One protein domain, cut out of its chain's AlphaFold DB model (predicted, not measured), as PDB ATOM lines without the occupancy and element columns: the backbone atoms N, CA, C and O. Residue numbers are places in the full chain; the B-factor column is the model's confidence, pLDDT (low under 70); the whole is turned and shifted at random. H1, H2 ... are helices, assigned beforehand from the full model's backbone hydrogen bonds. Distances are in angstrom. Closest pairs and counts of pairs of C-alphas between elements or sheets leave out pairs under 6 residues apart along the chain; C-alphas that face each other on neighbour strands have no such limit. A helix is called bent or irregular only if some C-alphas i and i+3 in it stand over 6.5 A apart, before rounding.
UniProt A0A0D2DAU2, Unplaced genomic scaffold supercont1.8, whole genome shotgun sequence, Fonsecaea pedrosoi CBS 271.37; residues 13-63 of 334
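What this domain is: This is residues 13 to 63 of the 334 residues of an uncharacterized protein of Fonsecaea pedrosoi CBS 271.37 (UniProt A0A0D2DAU2). The printed part is a loose, open frame: H1 makes one short side, H3 one long side standing at a corner to it, and the chain from residue 24 to 42, with the small helix H2 in it, runs along the other long side. The helices come near each other at few points, and residues 42 to 48, of which 43 to 48 belong to H3, stick out. There are 51 residues printed, with three named helices in the order H1, H2, H3 and no named strand; the class is all helix. The whole is only just loose, close to compact, with a radius of gyration of the C-alphas of 12.2 A and spans of 32 by 24 by 14 A.

Where its parts are: H1 is residues 13 to 23, 15.1 A from first to last C-alpha, and begins at C-alpha 13, (-2.883, 14.457, -1.034). H2 is residues 32 to 36. H3, the longest helix, is residues 43 to 57 and measures 21.9 A; its last C-alpha is at (-2.262, 24.959, -3.563). H3 is irregular, with C-alphas 44 and 47 being 7.5 A apart.

How they stand to each other: H1 and H2 are apart. H1 and H3 are close but not clearly touching; their closest C-alphas, of Lys 16 and Gln 56, are 7.4 A apart. Their lines are about perpendicular, at 85 degrees. H2 and H3 are also close but not clearly touching, with the closest C-alphas, of Trp 32 and Arg 53, 7.0 A apart. In H1 and H2 every O i to N i+4 pair is within hydrogen-bond range; in H3 it is 9 of 11.

The domain as a whole: The C-alphas of Leu 42 and Ser 62 are the two farthest apart, at 34.2 A. The printed part has no cut, and both links between helices are short. Mean pLDDT of the printed part is 72.9, and residues 31 to 45, 47 to 48 and 62 to 63 are under 70.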
ATOM      1  N   LYS A  13      -1.560  14.939  -0.629       75.15
ATOM      2  CA  LYS A  13      -2.883  14.457  -1.034       75.15
ATOM      3  C   LYS A  13      -3.689  13.876   0.130       75.15
ATOM      4  O   LYS A  13      -4.857  14.219   0.282       75.15
ATOM      5  N   SER A  14      -3.093  13.022   0.964       73.86
ATOM      6  CA  SER A  14      -3.776  12.443   2.130       73.86
ATOM      7  C   SER A  14      -4.094  13.498   3.191       73.86
ATOM      8  O   SER A  14      -5.194  13.497   3.744       73.86
ATOM      9  N   ALA A  15      -3.169  14.429   3.444       77.43
ATOM     10  CA  ALA A  15      -3.395  15.538   4.367       77.43
ATOM     11  C   ALA A  15      -4.539  16.449   3.884       77.43
ATOM     12  O   ALA A  15      -5.441  16.779   4.653       77.43
ATOM     13  N   LYS A  16      -4.563  16.780   2.588       80.05
ATOM     14  CA  LYS A  16      -5.605  17.609   1.973       80.05
ATOM     15  C   LYS A  16      -6.954  16.887   1.886       80.05
ATOM     16  O   LYS A  16      -7.981  17.503   2.152       80.05
ATOM     17  N   ALA A  17      -6.971  15.576   1.623       82.40
ATOM     18  CA  ALA A  17      -8.186  14.760   1.708       82.40
ATOM     19  C   ALA A  17      -8.790  14.770   3.122       82.40
ATOM     20  O   ALA A  17     -10.004  14.906   3.275       82.40
ATOM     21  N   LEU A  18      -7.952  14.655   4.159       81.32
ATOM     22  CA  LEU A  18      -8.401  14.757   5.546       81.32
ATOM     23  C   LEU A  18      -8.942  16.158   5.853       81.32
ATOM     24  O   LEU A  18     -10.025  16.268   6.419       81.32
ATOM     25  N   GLY A  19      -8.238  17.211   5.429       82.26
ATOM     26  CA  GLY A  19      -8.711  18.589   5.560       82.26
ATOM     27  C   GLY A  19     -10.079  18.789   4.903       82.26
ATOM     28  O   GLY A  19     -10.985  19.336   5.523       82.26
ATOM     29  N   LEU A  20     -10.275  18.270   3.687       84.60
ATOM     30  CA  LEU A  20     -11.558  18.344   2.977       84.60
ATOM     31  C   LEU A  20     -12.663  17.619   3.741       84.60
ATOM     32  O   LEU A  20     -13.779  18.116   3.823       84.60
ATOM     33  N   LYS A  21     -12.350  16.470   4.343       84.94
ATOM     34  CA  LYS A  21     -13.305  15.723   5.164       84.94
ATOM     35  C   LYS A  21     -13.695  16.474   6.443       84.94
ATOM     36  O   LYS A  21     -14.835  16.355   6.876       84.94
ATOM     37  N   VAL A  22     -12.765  17.215   7.049       88.45
ATOM     38  CA  VAL A  22     -12.994  17.972   8.293       88.45
ATOM     39  C   VAL A  22     -13.727  19.291   8.030       88.45
ATOM     40  O   VAL A  22     -14.639  19.636   8.772       88.45
ATOM     41  N   HIS A  23     -13.355  20.012   6.971       86.65
ATOM     42  CA  HIS A  23     -13.868  21.355   6.677       86.65
ATOM     43  C   HIS A  23     -14.984  21.366   5.614       86.65
ATOM     44  O   HIS A  23     -15.632  22.388   5.390       86.65
ATOM     45  N   GLY A  24     -15.233  20.244   4.938       89.90
ATOM     46  CA  GLY A  24     -16.253  20.079   3.895       89.90
ATOM     47  C   GLY A  24     -15.865  20.650   2.525       89.90
ATOM     48  O   GLY A  24     -16.245  20.091   1.501       89.90
ATOM     49  N   SER A  25     -15.085  21.731   2.481       87.46
ATOM     50  CA  SER A  25     -14.584  22.342   1.244       87.46
ATOM     51  C   SER A  25     -13.223  23.008   1.461       87.46
ATOM     52  O   SER A  25     -12.823  23.250   2.600       87.46
ATOM     53  N   THR A  26     -12.510  23.323   0.376       81.27
ATOM     54  CA  THR A  26     -11.278  24.129   0.437       81.27
ATOM     55  C   THR A  26     -11.533  25.542   0.955       81.27
ATOM     56  O   THR A  26     -10.705  26.047   1.696       81.27
ATOM     57  N   ALA A  27     -12.676  26.155   0.626       82.45
ATOM     58  CA  ALA A  27     -13.031  27.507   1.073       82.45
ATOM     59  C   ALA A  27     -13.249  27.609   2.593       82.45
ATOM     60  O   ALA A  27     -13.089  28.677   3.171       82.45
ATOM     61  N   ASN A  28     -13.599  26.492   3.236       85.44
ATOM     62  CA  ASN A  28     -13.779  26.406   4.686       85.44
ATOM     63  C   ASN A  28     -12.495  26.008   5.427       85.44
ATOM     64  O   ASN A  28     -12.487  25.977   6.663       85.44
ATOM     65  N   MET A  29     -11.439  25.614   4.707       81.89
ATOM     66  CA  MET A  29     -10.148  25.399   5.347       81.89
ATOM     67  C   MET A  29      -9.614  26.758   5.800       81.89
ATOM     68  O   MET A  29      -9.727  27.720   5.041       81.89
ATOM     69  N   PRO A  30      -9.037  26.862   7.007       72.93
ATOM     70  CA  PRO A  30      -8.425  28.101   7.453       72.93
ATOM     71  C   PRO A  30      -7.389  28.572   6.429       72.93
ATOM     72  O   PRO A  30      -6.451  27.831   6.111       72.93
ATOM     73  N   ASP A  31      -7.575  29.787   5.915       69.99
ATOM     74  CA  ASP A  31      -6.565  30.438   5.087       69.99
ATOM     75  C   ASP A  31      -5.287  30.629   5.915       69.99
ATOM     76  O   ASP A  31      -5.340  30.844   7.133       69.99
ATOM     77  N   TRP A  32      -4.127  30.502   5.277       65.86
ATOM     78  CA  TRP A  32      -2.849  30.534   5.981       65.86
ATOM     79  C   TRP A  32      -2.615  31.853   6.691       65.86
ATOM     80  O   TRP A  32      -2.057  31.829   7.785       65.86
ATOM     81  N   ASP A  33      -3.082  32.972   6.135       65.58
ATOM     82  CA  ASP A  33      -2.997  34.263   6.812       65.58
ATOM     83  C   ASP A  33      -3.661  34.172   8.199       65.58
ATOM     84  O   ASP A  33      -3.052  34.551   9.198       65.58
ATOM     85  N   SER A  34      -4.805  33.481   8.306       68.86
ATOM     86  CA  SER A  34      -5.480  33.218   9.582       68.86
ATOM     87  C   SER A  34      -4.706  32.294  10.529       68.86
ATOM     88  O   SER A  34      -4.754  32.507  11.741       68.86
ATOM     89  N   LEU A  35      -4.039  31.253  10.021       66.38
ATOM     90  CA  LEU A  35      -3.290  30.288  10.843       66.38
ATOM     91  C   LEU A  35      -1.934  30.837  11.304       66.38
ATOM     92  O   LEU A  35      -1.472  30.517  12.398       66.38
ATOM     93  N   CYS A  36      -1.303  31.658  10.467       61.92
ATOM     94  CA  CYS A  36       0.004  32.248  10.701       61.92
ATOM     95  C   CYS A  36      -0.070  33.620  11.366       61.92
ATOM     96  O   CYS A  36       0.989  34.157  11.642       61.92
ATOM     97  N   HIS A  37      -1.233  34.220  11.652       57.57
ATOM     98  CA  HIS A  37      -1.284  35.568  12.245       57.57
ATOM     99  C   HIS A  37      -0.445  35.778  13.528       57.57
ATOM    100  O   HIS A  37       0.045  36.893  13.704       57.57
ATOM    101  N   PRO A  38      -0.159  34.774  14.386       57.31
ATOM    102  CA  PRO A  38       0.822  34.959  15.461       57.31
ATOM    103  C   PRO A  38       2.297  34.943  14.996       57.31
ATOM    104  O   PRO A  38       3.176  35.348  15.753       57.31
ATOM    105  N   TRP A  39       2.586  34.455  13.785       50.04
ATOM    106  CA  TRP A  39       3.921  34.215  13.205       50.04
ATOM    107  C   TRP A  39       4.134  34.899  11.835       50.04
ATOM    108  O   TRP A  39       5.113  34.613  11.143       50.04
ATOM    109  N   ALA A  40       3.217  35.785  11.429       52.62
ATOM    110  CA  ALA A  40       3.237  36.525  10.168       52.62
ATOM    111  C   ALA A  40       4.554  37.317  10.011       52.62
ATOM    112  O   ALA A  40       5.205  37.644  11.007       52.62
ATOM    113  N   PRO A  41       5.011  37.574   8.774       55.00
ATOM    114  CA  PRO A  41       6.402  37.395   8.390       55.00
ATOM    115  C   PRO A  41       7.313  38.452   9.010       55.00
ATOM    116  O   PRO A  41       7.613  39.488   8.421       55.00
ATOM    117  N   LEU A  42       7.898  38.113  10.154       56.84
ATOM    118  CA  LEU A  42       9.312  38.408  10.324       56.84
ATOM    119  C   LEU A  42      10.038  37.683   9.183       56.84
ATOM    120  O   LEU A  42       9.782  36.504   8.935       56.84
ATOM    121  N   THR A  43      10.925  38.383   8.477       57.49
ATOM    122  CA  THR A  43      11.645  37.913   7.271       57.49
ATOM    123  C   THR A  43      12.202  36.487   7.371       57.49
ATOM    124  O   THR A  43      12.321  35.796   6.362       57.49
ATOM    125  N   LYS A  44      12.488  36.013   8.588       58.87
ATOM    126  CA  LYS A  44      12.967  34.656   8.871       58.87
ATOM    127  C   LYS A  44      11.977  33.529   8.548       58.87
ATOM    128  O   LYS A  44      12.443  32.406   8.385       58.87
ATOM    129  N   ASP A  45      10.669  33.782   8.435       67.93
ATOM    130  CA  ASP A  45       9.677  32.717   8.182       67.93
ATOM    131  C   ASP A  45       9.030  32.745   6.789       67.93
ATOM    132  O   ASP A  45       8.193  31.900   6.474       67.93
ATOM    133  N   LEU A  46       9.466  33.650   5.902       70.51
ATOM    134  CA  LEU A  46       8.896  33.774   4.554       70.51
ATOM    135  C   LEU A  46       9.050  32.482   3.729       70.51
ATOM    136  O   LEU A  46       8.135  32.085   3.011       70.51
ATOM    137  N   LYS A  47      10.177  31.771   3.881       69.91
ATOM    138  CA  LYS A  47      10.402  30.481   3.205       69.91
ATOM    139  C   LYS A  47       9.400  29.415   3.660       69.91
ATOM    140  O   LYS A  47       8.877  28.687   2.820       69.91
ATOM    141  N   LYS A  48       9.105  29.324   4.966       69.40
ATOM    142  CA  LYS A  48       8.109  28.365   5.473       69.40
ATOM    143  C   LYS A  48       6.694  28.764   5.072       69.40
ATOM    144  O   LYS A  48       5.922  27.891   4.693       69.40
ATOM    145  N   TYR A  49       6.379  30.060   5.105       72.18
ATOM    146  CA  TYR A  49       5.107  30.586   4.611       72.18
ATOM    147  C   TYR A  49       4.866  30.167   3.151       72.18
ATOM    148  O   TYR A  49       3.849  29.540   2.852       72.18
ATOM    149  N   ASN A  50       5.842  30.396   2.266       74.09
ATOM    150  CA  ASN A  50       5.752  30.008   0.854       74.09
ATOM    151  C   ASN A  50       5.657  28.485   0.668       74.09
ATOM    152  O   ASN A  50       4.805  28.017  -0.085       74.09
ATOM    153  N   TYR A  51       6.460  27.706   1.406       71.49
ATOM    154  CA  TYR A  51       6.399  26.238   1.391       71.49
ATOM    155  C   TYR A  51       4.992  25.719   1.728       71.49
ATOM    156  O   TYR A  51       4.435  24.878   1.024       71.49
ATOM    157  N   LEU A  52       4.381  26.240   2.792       72.51
ATOM    158  CA  LEU A  52       3.070  25.795   3.261       72.51
ATOM    159  C   LEU A  52       1.922  26.262   2.357       72.51
ATOM    160  O   LEU A  52       0.974  25.502   2.136       72.51
ATOM    161  N   ARG A  53       2.014  27.481   1.808       76.10
ATOM    162  CA  ARG A  53       1.085  27.989   0.790       76.10
ATOM    163  C   ARG A  53       1.112  27.107  -0.459       76.10
ATOM    164  O   ARG A  53       0.055  26.724  -0.958       76.10
ATOM    165  N   TRP A  54       2.305  26.721  -0.910       77.28
ATOM    166  CA  TRP A  54       2.480  25.803  -2.034       77.28
ATOM    167  C   TRP A  54       1.834  24.434  -1.765       77.28
ATOM    168  O   TRP A  54       1.057  23.948  -2.584       77.28
ATOM    169  N   LEU A  55       2.044  23.844  -0.579       76.42
ATOM    170  CA  LEU A  55       1.414  22.571  -0.198       76.42
ATOM    171  C   LEU A  55      -0.124  22.623  -0.188       76.42
ATOM    172  O   LEU A  55      -0.773  21.636  -0.537       76.42
ATOM    173  N   GLN A  56      -0.728  23.750   0.203       73.83
ATOM    174  CA  GLN A  56      -2.183  23.922   0.136       73.83
ATOM    175  C   GLN A  56      -2.681  24.069  -1.305       73.83
ATOM    176  O   GLN A  56      -3.723  23.501  -1.650       73.83
ATOM    177  N   ALA A  57      -1.942  24.792  -2.149       78.40
ATOM    178  CA  ALA A  57      -2.262  24.959  -3.563       78.40
ATOM    179  C   ALA A  57      -2.050  23.670  -4.375       78.40
ATOM    180  O   ALA A  57      -2.705  23.490  -5.403       78.40
ATOM    181  N   ALA A  58      -1.212  22.746  -3.889       77.26
ATOM    182  CA  ALA A  58      -0.869  21.508  -4.577       77.26
ATOM    183  C   ALA A  58      -2.121  20.737  -5.058       77.26
ATOM    184  O   ALA A  58      -3.079  20.546  -4.287       77.26
ATOM    185  N   PRO A  59      -2.154  20.295  -6.327       76.23
ATOM    186  CA  PRO A  59      -3.311  19.613  -6.893       76.23
ATOM    187  C   PRO A  59      -3.587  18.283  -6.175       76.23
ATOM    188  O   PRO A  59      -2.686  17.581  -5.725       76.23
ATOM    189  N   MET A  60      -4.871  17.927  -6.056       78.31
ATOM    190  CA  MET A  60      -5.297  16.624  -5.510       78.31
ATOM    191  C   MET A  60      -5.133  15.481  -6.517       78.31
ATOM    192  O   MET A  60      -5.053  14.302  -6.141       78.31
ATOM    193  N   GLN A  61      -5.157  15.831  -7.798       76.86
ATOM    194  CA  GLN A  61      -4.932  14.905  -8.892       76.86
ATOM    195  C   GLN A  61      -3.444  14.575  -8.964       76.86
ATOM    196  O   GLN A  61      -2.596  15.360  -8.540       76.86
ATOM    197  N   SER A  62      -3.142  13.369  -9.435       69.13
ATOM    198  CA  SER A  62      -1.765  13.033  -9.781       69.13
ATOM    199  C   SER A  62      -1.287  14.002 -10.860       69.13
ATOM    200  O   SER A  62      -2.099  14.484 -11.644       69.13
ATOM    201  N   LEU A  63       0.006  14.302 -10.884       67.39
ATOM    202  CA  LEU A  63       0.574  15.106 -11.959       67.39
ATOM    203  C   LEU A  63       0.397  14.357 -13.288       67.39
ATOM    204  O   LEU A  63       0.660  13.155 -13.346       67.39
TER     205      LEU A  63